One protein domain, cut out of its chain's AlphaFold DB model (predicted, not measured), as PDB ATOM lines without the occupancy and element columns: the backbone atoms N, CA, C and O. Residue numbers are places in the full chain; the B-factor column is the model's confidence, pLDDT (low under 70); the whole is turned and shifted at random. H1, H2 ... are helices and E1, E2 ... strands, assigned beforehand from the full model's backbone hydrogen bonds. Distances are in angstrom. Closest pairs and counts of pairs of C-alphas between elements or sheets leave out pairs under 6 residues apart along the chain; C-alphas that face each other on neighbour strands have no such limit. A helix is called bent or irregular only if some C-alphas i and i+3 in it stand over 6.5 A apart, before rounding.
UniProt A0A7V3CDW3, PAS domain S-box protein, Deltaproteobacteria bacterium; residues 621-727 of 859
ATOM      1  N   PRO A 621     192.345 234.763 143.475       53.47
ATOM      2  CA  PRO A 621     192.238 233.341 143.217       53.47
ATOM      3  C   PRO A 621     191.407 233.195 141.952       53.47
ATOM      4  O   PRO A 621     190.332 233.797 141.851       53.47
ATOM      5  N   LEU A 622     191.925 232.446 140.972       60.62
ATOM      6  CA  LEU A 622     191.144 232.035 139.810       60.62
ATOM      7  C   LEU A 622     189.820 231.503 140.355       60.62
ATOM      8  O   LEU A 622     189.803 230.490 141.058       60.62
ATOM      9  N   ARG A 623     188.726 232.229 140.107       58.66
ATOM     10  CA  ARG A 623     187.400 231.843 140.582       58.66
ATOM     11  C   ARG A 623     186.986 230.621 139.778       58.66
ATOM     12  O   ARG A 623     186.407 230.742 138.706       58.66
ATOM     13  N   SER A 624     187.362 229.441 140.266       69.19
ATOM     14  CA  SER A 624     186.890 228.179 139.722       69.19
ATOM     15  C   SER A 624     185.693 227.734 140.540       69.19
ATOM     16  O   SER A 624     185.866 227.238 141.653       69.19
ATOM     17  N   ASN A 625     184.493 227.921 140.002       66.06
ATOM     18  CA  ASN A 625     183.299 227.297 140.554       66.06
ATOM     19  C   ASN A 625     183.060 226.013 139.751       66.06
ATOM     20  O   ASN A 625     182.926 226.079 138.530       66.06
ATOM     21  N   GLU A 626     183.115 224.850 140.405       77.69
ATOM     22  CA  GLU A 626     182.835 223.540 139.779       77.69
ATOM     23  C   GLU A 626     183.689 223.216 138.527       77.69
ATOM     24  O   GLU A 626     183.213 222.639 137.554       77.69
ATOM     25  N   GLY A 627     184.967 223.614 138.511       83.31
ATOM     26  CA  GLY A 627     185.861 223.359 137.368       83.31
ATOM     27  C   GLY A 627     185.670 224.304 136.171       83.31
ATOM     28  O   GLY A 627     186.353 224.140 135.159       83.31
ATOM     29  N   VAL A 628     184.806 225.320 136.291       90.81
ATOM     30  CA  VAL A 628     184.649 226.391 135.296       90.81
ATOM     31  C   VAL A 628     185.513 227.587 135.670       90.81
ATOM     32  O   VAL A 628     185.355 228.151 136.748       90.81
ATOM     33  N   PHE A 629     186.404 227.992 134.770       92.94
ATOM     34  CA  PHE A 629     187.230 229.186 134.932       92.94
ATOM     35  C   PHE A 629     186.523 230.402 134.352       92.94
ATOM     36  O   PHE A 629     186.287 230.457 133.146       92.94
ATOM     37  N   GLU A 630     186.206 231.384 135.186       92.69
ATOM     38  CA  GLU A 630     185.656 232.653 134.710       92.69
ATOM     39  C   GLU A 630     186.789 233.591 134.285       92.69
ATOM     40  O   GLU A 630     187.732 233.819 135.040       92.69
ATOM     41  N   MET A 631     186.699 234.102 133.060       93.31
ATOM     42  CA  MET A 631     187.624 235.073 132.477       93.31
ATOM     43  C   MET A 631     186.814 236.281 132.033       93.31
ATOM     44  O   MET A 631     185.739 236.129 131.457       93.31
ATOM     45  N   GLU A 632     187.329 237.482 132.245       88.19
ATOM     46  CA  GLU A 632     186.691 238.703 131.784       88.19
ATOM     47  C   GLU A 632     186.612 238.712 130.257       88.19
ATOM     48  O   GLU A 632     185.554 238.972 129.704       88.19
ATOM     49  N   SER A 633     187.682 238.334 129.553       88.94
ATOM     50  CA  SER A 633     187.722 238.397 128.087       88.94
ATOM     51  C   SER A 633     188.516 237.261 127.441       88.94
ATOM     52  O   SER A 633     189.332 236.586 128.069       88.94
ATOM     53  N   VAL A 634     188.346 237.096 126.125       82.81
ATOM     54  CA  VAL A 634     189.182 236.195 125.307       82.81
ATOM     55  C   VAL A 634     190.667 236.594 125.367       82.81
ATOM     56  O   VAL A 634     191.551 235.738 125.311       82.81
ATOM     57  N   SER A 635     190.964 237.890 125.521       77.50
ATOM     58  CA  SER A 635     192.332 238.387 125.691       77.50
ATOM     59  C   SER A 635     192.944 237.956 127.021       77.50
ATOM     60  O   SER A 635     194.121 237.604 127.052       77.50
ATOM     61  N   GLU A 636     192.156 237.925 128.098       86.69
ATOM     62  CA  GLU A 636     192.606 237.404 129.391       86.69
ATOM     63  C   GLU A 636     192.892 235.902 129.315       86.69
ATOM     64  O   GLU A 636     193.964 235.471 129.734       86.69
ATOM     65  N   LEU A 637     192.005 235.122 128.682       90.00
ATOM     66  CA  LEU A 637     192.240 233.699 128.413       90.00
ATOM     67  C   LEU A 637     193.566 233.484 127.663       90.00
ATOM     68  O   LEU A 637     194.385 232.654 128.059       90.00
ATOM     69  N   SER A 638     193.817 234.264 126.610       80.88
ATOM     70  CA  SER A 638     195.079 234.203 125.864       80.88
ATOM     71  C   SER A 638     196.286 234.588 126.730       80.88
ATOM     72  O   SER A 638     197.324 233.923 126.681       80.88
ATOM     73  N   ALA A 639     196.166 235.622 127.564       79.69
ATOM     74  CA  ALA A 639     197.232 236.040 128.468       79.69
ATOM     75  C   ALA A 639     197.553 234.953 129.506       79.69
ATOM     76  O   ALA A 639     198.726 234.666 129.739       79.69
ATOM     77  N   GLN A 640     196.528 234.319 130.083       86.00
ATOM     78  CA  GLN A 640     196.676 233.234 131.053       86.00
ATOM     79  C   GLN A 640     197.306 231.989 130.426       86.00
ATOM     80  O   GLN A 640     198.149 231.366 131.056       86.00
ATOM     81  N   LEU A 641     196.977 231.647 129.179       81.00
ATOM     82  CA  LEU A 641     197.595 230.514 128.477       81.00
ATOM     83  C   LEU A 641     199.034 230.790 128.005       81.00
ATOM     84  O   LEU A 641     199.783 229.850 127.757       81.00
ATOM     85  N   THR A 642     199.433 232.060 127.871       75.88
ATOM     86  CA  THR A 642     200.790 232.433 127.422       75.88
ATOM     87  C   THR A 642     201.796 232.506 128.576       75.88
ATOM     88  O   THR A 642     203.001 232.410 128.343       75.88
ATOM     89  N   ARG A 643     201.337 232.695 129.820       81.50
ATOM     90  CA  ARG A 643     202.224 232.771 130.990       81.50
ATOM     91  C   ARG A 643     202.748 231.383 131.357       81.50
ATOM     92  O   ARG A 643     201.970 230.478 131.654       81.50
ATOM     93  N   SER A 644     204.073 231.239 131.381       77.06
ATOM     94  CA  SER A 644     204.729 230.055 131.947       77.06
ATOM     95  C   SER A 644     204.320 229.893 133.416       77.06
ATOM     96  O   SER A 644     204.324 230.877 134.153       77.06
ATOM     97  N   GLY A 645     203.928 228.684 133.822       80.75
ATOM     98  CA  GLY A 645     203.469 228.400 135.189       80.75
ATOM     99  C   GLY A 645     202.037 228.848 135.508       80.75
ATOM    100  O   GLY A 645     201.648 228.860 136.670       80.75
ATOM    101  N   SER A 646     201.238 229.223 134.506       86.19
ATOM    102  CA  SER A 646     199.827 229.547 134.727       86.19
ATOM    103  C   SER A 646     199.052 228.345 135.292       86.19
ATOM    104  O   SER A 646     199.084 227.271 134.678       86.19
ATOM    105  N   PRO A 647     198.280 228.507 136.386       83.50
ATOM    106  CA  PRO A 647     197.450 227.432 136.928       83.50
ATOM    107  C   PRO A 647     196.404 226.945 135.921       83.50
ATOM    108  O   PRO A 647     196.042 225.771 135.911       83.50
ATOM    109  N   LEU A 648     195.937 227.840 135.038       86.75
ATOM    110  CA  LEU A 648     195.040 227.482 133.945       86.75
ATOM    111  C   LEU A 648     195.727 226.491 133.003       86.75
ATOM    112  O   LEU A 648     195.146 225.460 132.685       86.75
ATOM    113  N   LEU A 649     196.964 226.793 132.593       83.81
ATOM    114  CA  LEU A 649     197.751 225.957 131.690       83.81
ATOM    115  C   LEU A 649     198.010 224.575 132.295       83.81
ATOM    116  O   LEU A 649     197.793 223.570 131.623       83.81
ATOM    117  N   GLN A 650     198.398 224.535 133.571       85.88
ATOM    118  CA  GLN A 650     198.592 223.287 134.305       85.88
ATOM    119  C   GLN A 650     197.296 222.462 134.356       85.88
ATOM    120  O   GLN A 650     197.298 221.280 134.015       85.88
ATOM    121  N   ARG A 651     196.156 223.101 134.649       86.31
ATOM    122  CA  ARG A 651     194.851 222.427 134.643       86.31
ATOM    123  C   ARG A 651     194.454 221.896 133.265       86.31
ATOM    124  O   ARG A 651     193.860 220.828 133.219       86.31
ATOM    125  N   VAL A 652     194.776 222.574 132.155       83.31
ATOM    126  CA  VAL A 652     194.465 222.039 130.808       83.31
ATOM    127  C   VAL A 652     195.277 220.776 130.494       83.31
ATOM    128  O   VAL A 652     194.818 219.903 129.754       83.31
ATOM    129  N   LEU A 653     196.490 220.666 131.041       85.69
ATOM    130  CA  LEU A 653     197.305 219.461 130.890       85.69
ATOM    131  C   LEU A 653     196.716 218.293 131.692       85.69
ATOM    132  O   LEU A 653     196.695 217.164 131.198       85.69
ATOM    133  N   GLU A 654     196.165 218.566 132.874       89.88
ATOM    134  CA  GLU A 654     195.644 217.557 133.804       89.88
ATOM    135  C   GLU A 654     194.204 217.107 133.482       89.88
ATOM    136  O   GLU A 654     193.909 215.909 133.514       89.88
ATOM    137  N   GLN A 655     193.313 218.025 133.094       93.25
ATOM    138  CA  GLN A 655     191.873 217.772 132.943       93.25
ATOM    139  C   GLN A 655     191.224 218.591 131.816       93.25
ATOM    140  O   GLN A 655     191.795 219.563 131.322       93.25
ATOM    141  N   ASP A 656     190.015 218.196 131.403       93.31
ATOM    142  CA  ASP A 656     189.220 218.973 130.446       93.31
ATOM    143  C   ASP A 656     188.960 220.386 130.989       93.31
ATOM    144  O   ASP A 656     188.632 220.581 132.161       93.31
ATOM    145  N   LEU A 657     189.130 221.384 130.125       93.25
ATOM    146  CA  LEU A 657     189.057 222.787 130.507       93.25
ATOM    147  C   LEU A 657     187.711 223.373 130.083       93.25
ATOM    148  O   LEU A 657     187.377 223.371 128.899       93.25
ATOM    149  N   ARG A 658     186.979 223.964 131.027       94.81
ATOM    150  CA  ARG A 658     185.812 224.800 130.730       94.81
ATOM    151  C   ARG A 658     186.099 226.239 131.145       94.81
ATOM    152  O   ARG A 658     186.390 226.504 132.308       94.81
ATOM    153  N   VAL A 659     186.034 227.164 130.193       94.81
ATOM    154  CA  VAL A 659     186.261 228.599 130.402       94.81
ATOM    155  C   VAL A 659     184.981 229.350 130.088       94.81
ATOM    156  O   VAL A 659     184.396 229.140 129.032       94.81
ATOM    157  N   ARG A 660     184.564 230.253 130.969       94.75
ATOM    158  CA  ARG A 660     183.424 231.143 130.766       94.75
ATOM    159  C   ARG A 660     183.915 232.571 130.607       94.75
ATOM    160  O   ARG A 660     184.524 233.111 131.524       94.75
ATOM    161  N   ILE A 661     183.625 233.179 129.464       94.12
ATOM    162  CA  ILE A 661     183.885 234.600 129.234       94.12
ATOM    163  C   ILE A 661     182.737 235.406 129.854       94.12
ATOM    164  O   ILE A 661     181.577 235.155 129.538       94.12
ATOM    165  N   THR A 662     183.028 236.349 130.748       90.81
ATOM    166  CA  THR A 662     182.003 237.155 131.439       90.81
ATOM    167  C   THR A 662     181.756 238.502 130.763       90.81
ATOM    168  O   THR A 662     180.659 239.042 130.884       90.81
ATOM    169  N   ASN A 663     182.722 239.017 129.996       85.00
ATOM    170  CA  ASN A 663     182.638 240.303 129.310       85.00
ATOM    171  C   ASN A 663     183.070 240.175 127.833       85.00
ATOM    172  O   ASN A 663     184.250 240.161 127.476       85.00
ATOM    173  N   MET A 664     182.086 240.074 126.939       79.56
ATOM    174  CA  MET A 664     182.310 240.098 125.492       79.56
ATOM    175  C   MET A 664     182.047 241.507 124.954       79.56
ATOM    176  O   MET A 664     180.933 242.012 125.113       79.56
ATOM    177  N   PRO A 665     183.012 242.152 124.273       65.25
ATOM    178  CA  PRO A 665     182.720 243.378 123.551       65.25
ATOM    179  C   PRO A 665     181.688 243.076 122.452       65.25
ATOM    180  O   PRO A 665     181.920 242.250 121.574       65.25
ATOM    181  N   TRP A 666     180.553 243.775 122.519       55.91
ATOM    182  CA  TRP A 666     179.282 243.583 121.794       55.91
ATOM    183  C   TRP A 666     179.335 243.533 120.253       55.91
ATOM    184  O   TRP A 666     178.297 243.467 119.600       55.91
ATOM    185  N   VAL A 667     180.521 243.610 119.652       54.91
ATOM    186  CA  VAL A 667     180.720 243.826 118.212       54.91
ATOM    187  C   VAL A 667     180.917 242.514 117.445       54.91
ATOM    188  O   VAL A 667     180.743 242.487 116.227       54.91
ATOM    189  N   HIS A 668     181.246 241.412 118.124       62.56
ATOM    190  CA  HIS A 668     181.659 240.179 117.458       62.56
ATOM    191  C   HIS A 668     180.798 238.977 117.834       62.56
ATOM    192  O   HIS A 668     180.567 238.665 118.999       62.56
ATOM    193  N   ALA A 669     180.340 238.294 116.793       74.88
ATOM    194  CA  ALA A 669     179.620 237.038 116.857       74.88
ATOM    195  C   ALA A 669     180.554 235.953 117.459       74.88
ATOM    196  O   ALA A 669     181.717 235.903 117.041       74.88
ATOM    197  N   PRO A 670     180.131 235.112 118.426       76.44
ATOM    198  CA  PRO A 670     180.971 234.063 119.025       76.44
ATOM    199  C   PRO A 670     181.706 233.195 117.991       76.44
ATOM    200  O   PRO A 670     182.858 232.817 118.188       76.44
ATOM    201  N   GLU A 671     181.078 232.972 116.839       79.62
ATOM    202  CA  GLU A 671     181.605 232.221 115.700       79.62
ATOM    203  C   GLU A 671     182.912 232.818 115.157       79.62
ATOM    204  O   GLU A 671     183.826 232.088 114.779       79.62
ATOM    205  N   SER A 672     183.056 234.146 115.206       78.81
ATOM    206  CA  SER A 672     184.268 234.846 114.758       78.81
ATOM    207  C   SER A 672     185.498 234.587 115.639       78.81
ATOM    208  O   SER A 672     186.621 234.870 115.219       78.81
ATOM    209  N   TYR A 673     185.313 234.014 116.835       81.12
ATOM    210  CA  TYR A 673     186.402 233.645 117.741       81.12
ATOM    211  C   TYR A 673     186.856 232.189 117.596       81.12
ATOM    212  O   TYR A 673     187.927 231.858 118.106       81.12
ATOM    213  N   ALA A 674     186.110 231.333 116.886       79.56
ATOM    214  CA  ALA A 674     186.446 229.915 116.735       79.56
ATOM    215  C   ALA A 674     187.817 229.718 116.073       79.56
ATOM    216  O   ALA A 674     188.697 229.077 116.644       79.56
ATOM    217  N   ASP A 675     188.030 230.342 114.916       76.44
ATOM    218  CA  ASP A 675     189.281 230.253 114.161       76.44
ATOM    219  C   ASP A 675     190.495 230.824 114.918       76.44
ATOM    220  O   ASP A 675     191.523 230.140 115.010       76.44
ATOM    221  N   PRO A 676     190.426 232.040 115.503       77.62
ATOM    222  CA  PRO A 676     191.509 232.573 116.325       77.62
ATOM    223  C   PRO A 676     191.857 231.684 117.522       77.62
ATOM    224  O   PRO A 676     193.040 231.434 117.769       77.62
ATOM    225  N   LEU A 677     190.849 231.180 118.244       81.94
ATOM    226  CA  LEU A 677     191.055 230.286 119.383       81.94
ATOM    227  C   LEU A 677     191.687 228.965 118.936       81.94
ATOM    228  O   LEU A 677     192.690 228.555 119.514       81.94
ATOM    229  N   LEU A 678     191.186 228.345 117.864       83.81
ATOM    230  CA  LEU A 678     191.757 227.121 117.300       83.81
ATOM    231  C   LEU A 678     193.216 227.299 116.892       83.81
ATOM    232  O   LEU A 678     194.061 226.477 117.245       83.81
ATOM    233  N   ARG A 679     193.538 228.372 116.161       78.56
ATOM    234  CA  ARG A 679     194.922 228.671 115.763       78.56
ATOM    235  C   ARG A 679     195.814 228.854 116.981       78.56
ATOM    236  O   ARG A 679     196.937 228.355 116.991       78.56
ATOM    237  N   TYR A 680     195.313 229.534 118.008       80.56
ATOM    238  CA  TYR A 680     196.051 229.760 119.240       80.56
ATOM    239  C   TYR A 680     196.310 228.452 120.003       80.56
ATOM    240  O   TYR A 680     197.464 228.149 120.308       80.56
ATOM    241  N   PHE A 681     195.283 227.632 120.245       82.88
ATOM    242  CA  PHE A 681     195.436 226.333 120.907       82.88
ATOM    243  C   PHE A 681     196.319 225.375 120.104       82.88
ATOM    244  O   PHE A 681     197.136 224.674 120.692       82.88
ATOM    245  N   ASN A 682     196.250 225.395 118.772       82.81
ATOM    246  CA  ASN A 682     197.167 224.639 117.916       82.81
ATOM    247  C   ASN A 682     198.617 225.114 118.026       82.81
ATOM    248  O   ASN A 682     199.537 224.298 118.031       82.81
ATOM    249  N   LEU A 683     198.838 226.424 118.143       80.62
ATOM    250  CA  LEU A 683     200.173 226.981 118.334       80.62
ATOM    251  C   LEU A 683     200.744 226.616 119.709       80.62
ATOM    252  O   LEU A 683     201.921 226.267 119.798       80.62
ATOM    253  N   GLN A 684     199.920 226.644 120.759       80.38
ATOM    254  CA  GLN A 684     200.332 226.198 122.090       80.38
ATOM    255  C   GLN A 684     200.526 224.686 122.150       80.38
ATOM    256  O   GLN A 684     201.470 224.229 122.777       80.38
ATOM    257  N   ALA A 685     199.720 223.906 121.431       80.12
ATOM    258  CA  ALA A 685     199.850 222.455 121.405       80.12
ATOM    259  C   ALA A 685     201.098 221.929 120.697       80.12
ATOM    260  O   ALA A 685     201.437 220.762 120.840       80.12
ATOM    261  N   ARG A 686     201.793 222.788 119.948       80.81
ATOM    262  CA  ARG A 686     203.140 222.498 119.439       80.81
ATOM    263  C   ARG A 686     204.232 222.764 120.470       80.81
ATOM    264  O   ARG A 686     205.327 222.241 120.331       80.81
ATOM    265  N   LYS A 687     203.957 223.624 121.454       80.44
ATOM    266  CA  LYS A 687     204.894 223.993 122.525       80.44
ATOM    267  C   LYS A 687     204.701 223.153 123.784       80.44
ATOM    268  O   LYS A 687     205.637 223.001 124.555       80.44
ATOM    269  N   LEU A 688     203.482 222.673 123.999       75.94
ATOM    270  CA  LEU A 688     203.029 221.983 125.195       75.94
ATOM    271  C   LEU A 688     202.373 220.674 124.760       75.94
ATOM    272  O   LEU A 688     201.510 220.677 123.881       75.94
ATOM    273  N   GLU A 689     202.770 219.561 125.366       81.06
ATOM    274  CA  GLU A 689     202.235 218.237 125.043       81.06
ATOM    275  C   GLU A 689     200.829 218.057 125.634       81.06
ATOM    276  O   GLU A 689     200.641 217.455 126.689       81.06
ATOM    277  N   PHE A 690     199.806 218.597 124.963       84.62
ATOM    278  CA  PHE A 690     198.419 218.332 125.359       84.62
ATOM    279  C   PHE A 690     198.060 216.865 125.078       84.62
ATOM    280  O   PHE A 690     198.236 216.415 123.936       84.62
ATOM    281  N   PRO A 691     197.473 216.147 126.054       87.31
ATOM    282  CA  PRO A 691     196.986 214.787 125.849       87.31
ATOM    283  C   PRO A 691     195.960 214.701 124.713       87.31
ATOM    284  O   PRO A 691     195.118 215.588 124.540       87.31
ATOM    285  N   LEU A 692     196.012 213.618 123.934       91.94
ATOM    286  CA  LEU A 692     195.001 213.331 122.913       91.94
ATOM    287  C   LEU A 692     193.625 213.143 123.567       91.94
ATOM    288  O   LEU A 692     193.511 212.561 124.640       91.94
ATOM    289  N   GLY A 693     192.580 213.650 122.918       90.44
ATOM    290  CA  GLY A 693     191.204 213.614 123.411       90.44
ATOM    291  C   GLY A 693     190.834 214.742 124.379       90.44
ATOM    292  O   GLY A 693     189.654 214.890 124.688       90.44
ATOM    293  N   ARG A 694     191.793 215.575 124.814       92.69
ATOM    294  CA  ARG A 694     191.536 216.668 125.763       92.69
ATOM    295  C   ARG A 694     190.551 217.688 125.190       92.69
ATOM    296  O   ARG A 694     190.759 218.180 124.076       92.69
ATOM    297  N   ARG A 695     189.504 218.022 125.954       93.88
ATOM    298  CA  ARG A 695     188.456 218.968 125.540       93.88
ATOM    299  C   ARG A 695     188.672 220.336 126.180       93.88
ATOM    300  O   ARG A 695     188.932 220.447 127.376       93.88
ATOM    301  N   VAL A 696     188.525 221.384 125.377       94.31
ATOM    302  CA  VAL A 696     188.482 222.777 125.823       94.31
ATOM    303  C   VAL A 696     187.154 223.375 125.381       94.31
ATOM    304  O   VAL A 696     186.893 223.490 124.185       94.31
ATOM    305  N   VAL A 697     186.314 223.748 126.341       95.56
ATOM    306  CA  VAL A 697     185.005 224.365 126.113       95.56
ATOM    307  C   VAL A 697     185.084 225.833 126.508       95.56
ATOM    308  O   VAL A 697     185.340 226.143 127.668       95.56
ATOM    309  N   VAL A 698     184.862 226.736 125.555       95.31
ATOM    310  CA  VAL A 698     184.793 228.183 125.804       95.31
ATOM    311  C   VAL A 698     183.341 228.630 125.690       95.31
ATOM    312  O   VAL A 698     182.754 228.573 124.612       95.31
ATOM    313  N   GLU A 699     182.753 229.041 126.806       95.50
ATOM    314  CA  GLU A 699     181.379 229.519 126.921       95.50
ATOM    315  C   GLU A 699     181.335 231.045 126.834       95.50
ATOM    316  O   GLU A 699     182.062 231.744 127.542       95.50
ATOM    317  N   PHE A 700     180.436 231.560 126.003       92.38
ATOM    318  CA  PHE A 700     180.169 232.987 125.853       92.38
ATOM    319  C   PHE A 700     178.824 233.323 126.505       92.38
ATOM    320  O   PHE A 700     177.913 232.490 126.468       92.38
ATOM    321  N   PRO A 701     178.674 234.511 127.114       89.19
ATOM    322  CA  PRO A 701     177.442 234.873 127.798       89.19
ATOM    323  C   PRO A 701     176.312 235.060 126.778       89.19
ATOM    324  O   PRO A 701     176.553 235.419 125.624       89.19
ATOM    325  N   ALA A 702     175.070 234.821 127.204       85.44
ATOM    326  CA  ALA A 702     173.910 235.173 126.391       85.44
ATOM    327  C   ALA A 702     173.876 236.692 126.170       85.44
ATOM    328  O   ALA A 702     174.246 237.469 127.053       85.44
ATOM    329  N   THR A 703     173.411 237.108 124.999       80.62
ATOM    330  CA  THR A 703     173.187 238.522 124.674       80.62
ATOM    331  C   THR A 703     171.705 238.745 124.399       80.62
ATOM    332  O   THR A 703     170.967 237.788 124.172       80.62
ATOM    333  N   ASP A 704     171.255 240.002 124.363       71.38
ATOM    334  CA  ASP A 704     169.847 240.349 124.102       71.38
ATOM    335  C   ASP A 704     169.286 239.751 122.795       71.38
ATOM    336  O   ASP A 704     168.071 239.659 122.624       71.38
ATOM    337  N   SER A 705     170.157 239.357 121.861       73.12
ATOM    338  CA  SER A 705     169.789 238.810 120.554       73.12
ATOM    339  C   SER A 705     170.210 237.358 120.326       73.12
ATOM    340  O   SER A 705     169.846 236.807 119.286       73.12
ATOM    341  N   ARG A 706     170.968 236.730 121.239       75.00
ATOM    342  CA  ARG A 706     171.500 235.373 121.034       75.00
ATOM    343  C   ARG A 706     171.568 234.556 122.325       75.00
ATOM    344  O   ARG A 706     171.978 235.096 123.358       75.00
ATOM    345  N   PRO A 707     171.233 233.256 122.262       84.94
ATOM    346  CA  PRO A 707     171.397 232.361 123.394       84.94
ATOM    347  C   PRO A 707     172.875 232.221 123.769       84.94
ATOM    348  O   PRO A 707     173.783 232.618 123.037       84.94
ATOM    349  N   ARG A 708     173.115 231.647 124.946       86.25
ATOM    350  CA  ARG A 708     174.457 231.286 125.400       86.25
ATOM    351  C   ARG A 708     175.056 230.285 124.410       86.25
ATOM    352  O   ARG A 708     174.471 229.235 124.168       86.25
ATOM    353  N   THR A 709     176.223 230.591 123.861       90.81
ATOM    354  CA  THR A 709     176.920 229.723 122.900       90.81
ATOM    355  C   THR A 709     178.211 229.194 123.500       90.81
ATOM    356  O   THR A 709     178.880 229.897 124.261       90.81
ATOM    357  N   SER A 710     178.607 227.987 123.114       93.88
ATOM    358  CA  SER A 710     179.900 227.413 123.478       93.88
ATOM    359  C   SER A 710     180.666 226.925 122.252       93.88
ATOM    360  O   SER A 710     180.078 226.426 121.292       93.88
ATOM    361  N   ILE A 711     181.989 227.070 122.294       92.62
ATOM    362  CA  ILE A 711     182.918 226.499 121.317       92.62
ATOM    363  C   ILE A 711     183.639 225.345 122.000       92.62
ATOM    364  O   ILE A 711     184.368 225.558 122.970       92.62
ATOM    365  N   THR A 712     183.452 224.128 121.487       94.44
ATOM    366  CA  THR A 712     184.154 222.938 121.986       94.44
ATOM    367  C   THR A 712     185.288 222.568 121.041       94.44
ATOM    368  O   THR A 712     185.058 222.285 119.866       94.44
ATOM    369  N   MET A 713     186.510 222.529 121.558       94.88
ATOM    370  CA  MET A 713     187.714 222.116 120.839       94.88
ATOM    371  C   MET A 713     188.254 220.823 121.444       94.88
ATOM    372  O   MET A 713     188.280 220.685 122.665       94.88
ATOM    373  N   VAL A 714     188.702 219.883 120.614       92.56
ATOM    374  CA  VAL A 714     189.272 218.604 121.069       92.56
ATOM    375  C   VAL A 714     190.638 218.380 120.443       92.56
ATOM    376  O   VAL A 714     190.805 218.593 119.242       92.56
ATOM    377  N   LYS A 715     191.618 217.968 121.255       94.44
ATOM    378  CA  LYS A 715     192.983 217.676 120.802       94.44
ATOM    379  C   LYS A 715     193.052 216.329 120.077       94.44
ATOM    380  O   LYS A 715     192.841 215.284 120.680       94.44
ATOM    381  N   PHE A 716     193.441 216.348 118.809       91.62
ATOM    382  CA  PHE A 716     193.806 215.182 117.994       91.62
ATOM    383  C   PHE A 716     195.323 215.138 117.755       91.62
ATOM    384  O   PHE A 716     196.046 216.060 118.151       91.62
ATOM    385  N   SER A 717     195.822 214.081 117.106       88.94
ATOM    386  CA  SER A 717     197.247 213.929 116.755       88.94
ATOM    387  C   SER A 717     197.767 215.125 115.953       88.94
ATOM    388  O   SER A 717     198.834 215.648 116.252       88.94
ATOM    389  N   GLU A 718     196.958 215.631 115.025       86.62
ATOM    390  CA  GLU A 718     197.287 216.765 114.152       86.62
ATOM    391  C   GLU A 718     197.113 218.149 114.808       86.62
ATOM    392  O   GLU A 718     197.569 219.155 114.264       86.62
ATOM    393  N   GLY A 719     196.457 218.222 115.972       89.69
ATOM    394  CA  GLY A 719     196.110 219.480 116.638       89.69
ATOM    395  C   GLY A 719     194.691 219.498 117.213       89.69
ATOM    396  O   GLY A 719     193.965 218.511 117.154       89.69
ATOM    397  N   PHE A 720     194.288 220.616 117.807       91.75
ATOM    398  CA  PHE A 720     192.908 220.892 118.185       91.75
ATOM    399  C   PHE A 720     192.017 221.094 116.950       91.75
ATOM    400  O   PHE A 720     192.367 221.851 116.040       91.75
ATOM    401  N   ARG A 721     190.838 220.464 116.961       90.62
ATOM    402  CA  ARG A 721     189.745 220.694 116.001       90.62
ATOM    403  C   ARG A 721     188.490 221.145 116.751       90.62
ATOM    404  O   ARG A 721     188.242 220.665 117.858       90.62
ATOM    405  N   ALA A 722     187.707 222.057 116.174       87.62
ATOM    406  CA  ALA A 722     186.416 222.439 116.746       87.62
ATOM    407  C   ALA A 722     185.369 221.382 116.390       87.62
ATOM    408  O   ALA A 722     185.277 220.969 115.238       87.62
ATOM    409  N   LEU A 723     184.584 220.955 117.378       82.50
ATOM    410  CA  LEU A 723     183.488 219.998 117.189       82.50
ATOM    411  C   LEU A 723     182.152 220.669 116.830       82.50
ATOM    412  O   LEU A 723     181.169 219.972 116.610       82.50
ATOM    413  N   GLY A 724     182.114 222.003 116.767       74.31
ATOM    414  CA  GLY A 724     180.929 222.790 116.427       74.31
ATOM    415  C   GLY A 724     180.603 223.863 117.467       74.31
ATOM    416  O   GLY A 724     181.216 223.933 118.537       74.31
ATOM    417  N   LEU A 725     179.638 224.711 117.114       73.31
ATOM    418  CA  LEU A 725     178.995 225.663 118.015       73.31
ATOM    419  C   LEU A 725     177.768 224.981 118.608       73.31
ATOM    420  O   LEU A 725     176.896 224.538 117.864       73.31
ATOM    421  N   ALA A 726     177.709 224.885 119.931       73.81
ATOM    422  CA  ALA A 726     176.531 224.379 120.622       73.81
ATOM    423  C   ALA A 726     175.853 225.522 121.379       73.81
ATOM    424  O   ALA A 726     176.527 226.292 122.079       73.81
ATOM    425  N   GLU A 727     174.528 225.615 121.267       64.06
ATOM    426  CA  GLU A 727     173.722 226.366 122.226       64.06
ATOM    427  C   GLU A 727     173.864 225.672 123.584       64.06
ATOM    428  O   GLU A 727     173.662 224.465 123.709       64.06
TER     429      GLU A 727
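This is residues 621 to 727 of the 859 residues of the protein "PAS domain S-box protein" of Deltaproteobacteria bacterium (UniProt A0A7V3CDW3). A strongly twisted five-stranded sheet has three helices over one face and no named helix on the other, making two layers: H3 covers the E4 and E5 end, H1 the E1 and E2 end, and H2 sits beside the strands. The printed part has 107 residues, with three named helices and five named strands in the order E1 H1 H2 E2 H3 E3 E4 E5. The mixed sheet runs E1 E2 E3 E4 E5, and the class is mixed, helices and strands. The whole is compact and rounded, with a radius of gyration of the C-alphas of 13.2 A and spans of 39 by 32 by 22 A.

Start in the sheet at C-alpha 628, (184.649, 226.391, 135.296), where E1, residues 628 to 631, begins. Next to look for are E2, residues 657 to 661, E3, residues 695 to 700, 16.3 A long, and E4, residues 709 to 716, 22.8 A. E5, residues 719 to 727, runs 24.1 A to C-alpha 727 at (173.722, 226.366, 122.226). Find H1 at residues 634 to 642, 12.4 A long, and H2 at residues 647 to 654. From C-alpha 670 at (180.971, 234.063, 119.025), H3 runs 22.3 A to residue 685; it has a kink of 25 degrees near residue 677 and is only just irregular, C-alphas 672 and 675 being 6.8 A apart.

Look first at inner strand E3: it is parallel to E2, with N 659 and O 697 2.8 A apart, and antiparallel to E4, with N 698 and O 711 2.9 A apart. E1 is parallel to E2, with N 631 and O 660 at 2.8 A. E4 and E5 form a hairpin, N 716 and O 719 being 2.8 A apart. E3 E4 E5 is a meander, each strand the antiparallel neighbour of the one before. E1, H1 H2, E2 and E2, H3, E3 are strand-helix-strand units, parallel neighbour strands joined through helices, both with right-handed crossovers. H3 has a height of 8.2 A over the sheet and runs along the strands, at 26 degrees to E4 on the local plane; its closest C-alphas to E5 are those of Asn 682 and Gly 719, 5.4 A. H1, on the same face, has a height of 10.4 A. H1 and H2 touch only at the corner, the closest C-alphas being those of Leu 641 and Leu 649, 5.6 A. Every O i to N i+4 pair is within hydrogen-bond range in H1 and H2, and 9 of 12 in H3.

The C-alphas farthest apart are those of Glu 689 and Asp 704, 39.2 A. The printed part has no cut, and no link is long. Look for pLDDT under 70 at residues 621 to 625, 665 to 668 and 727.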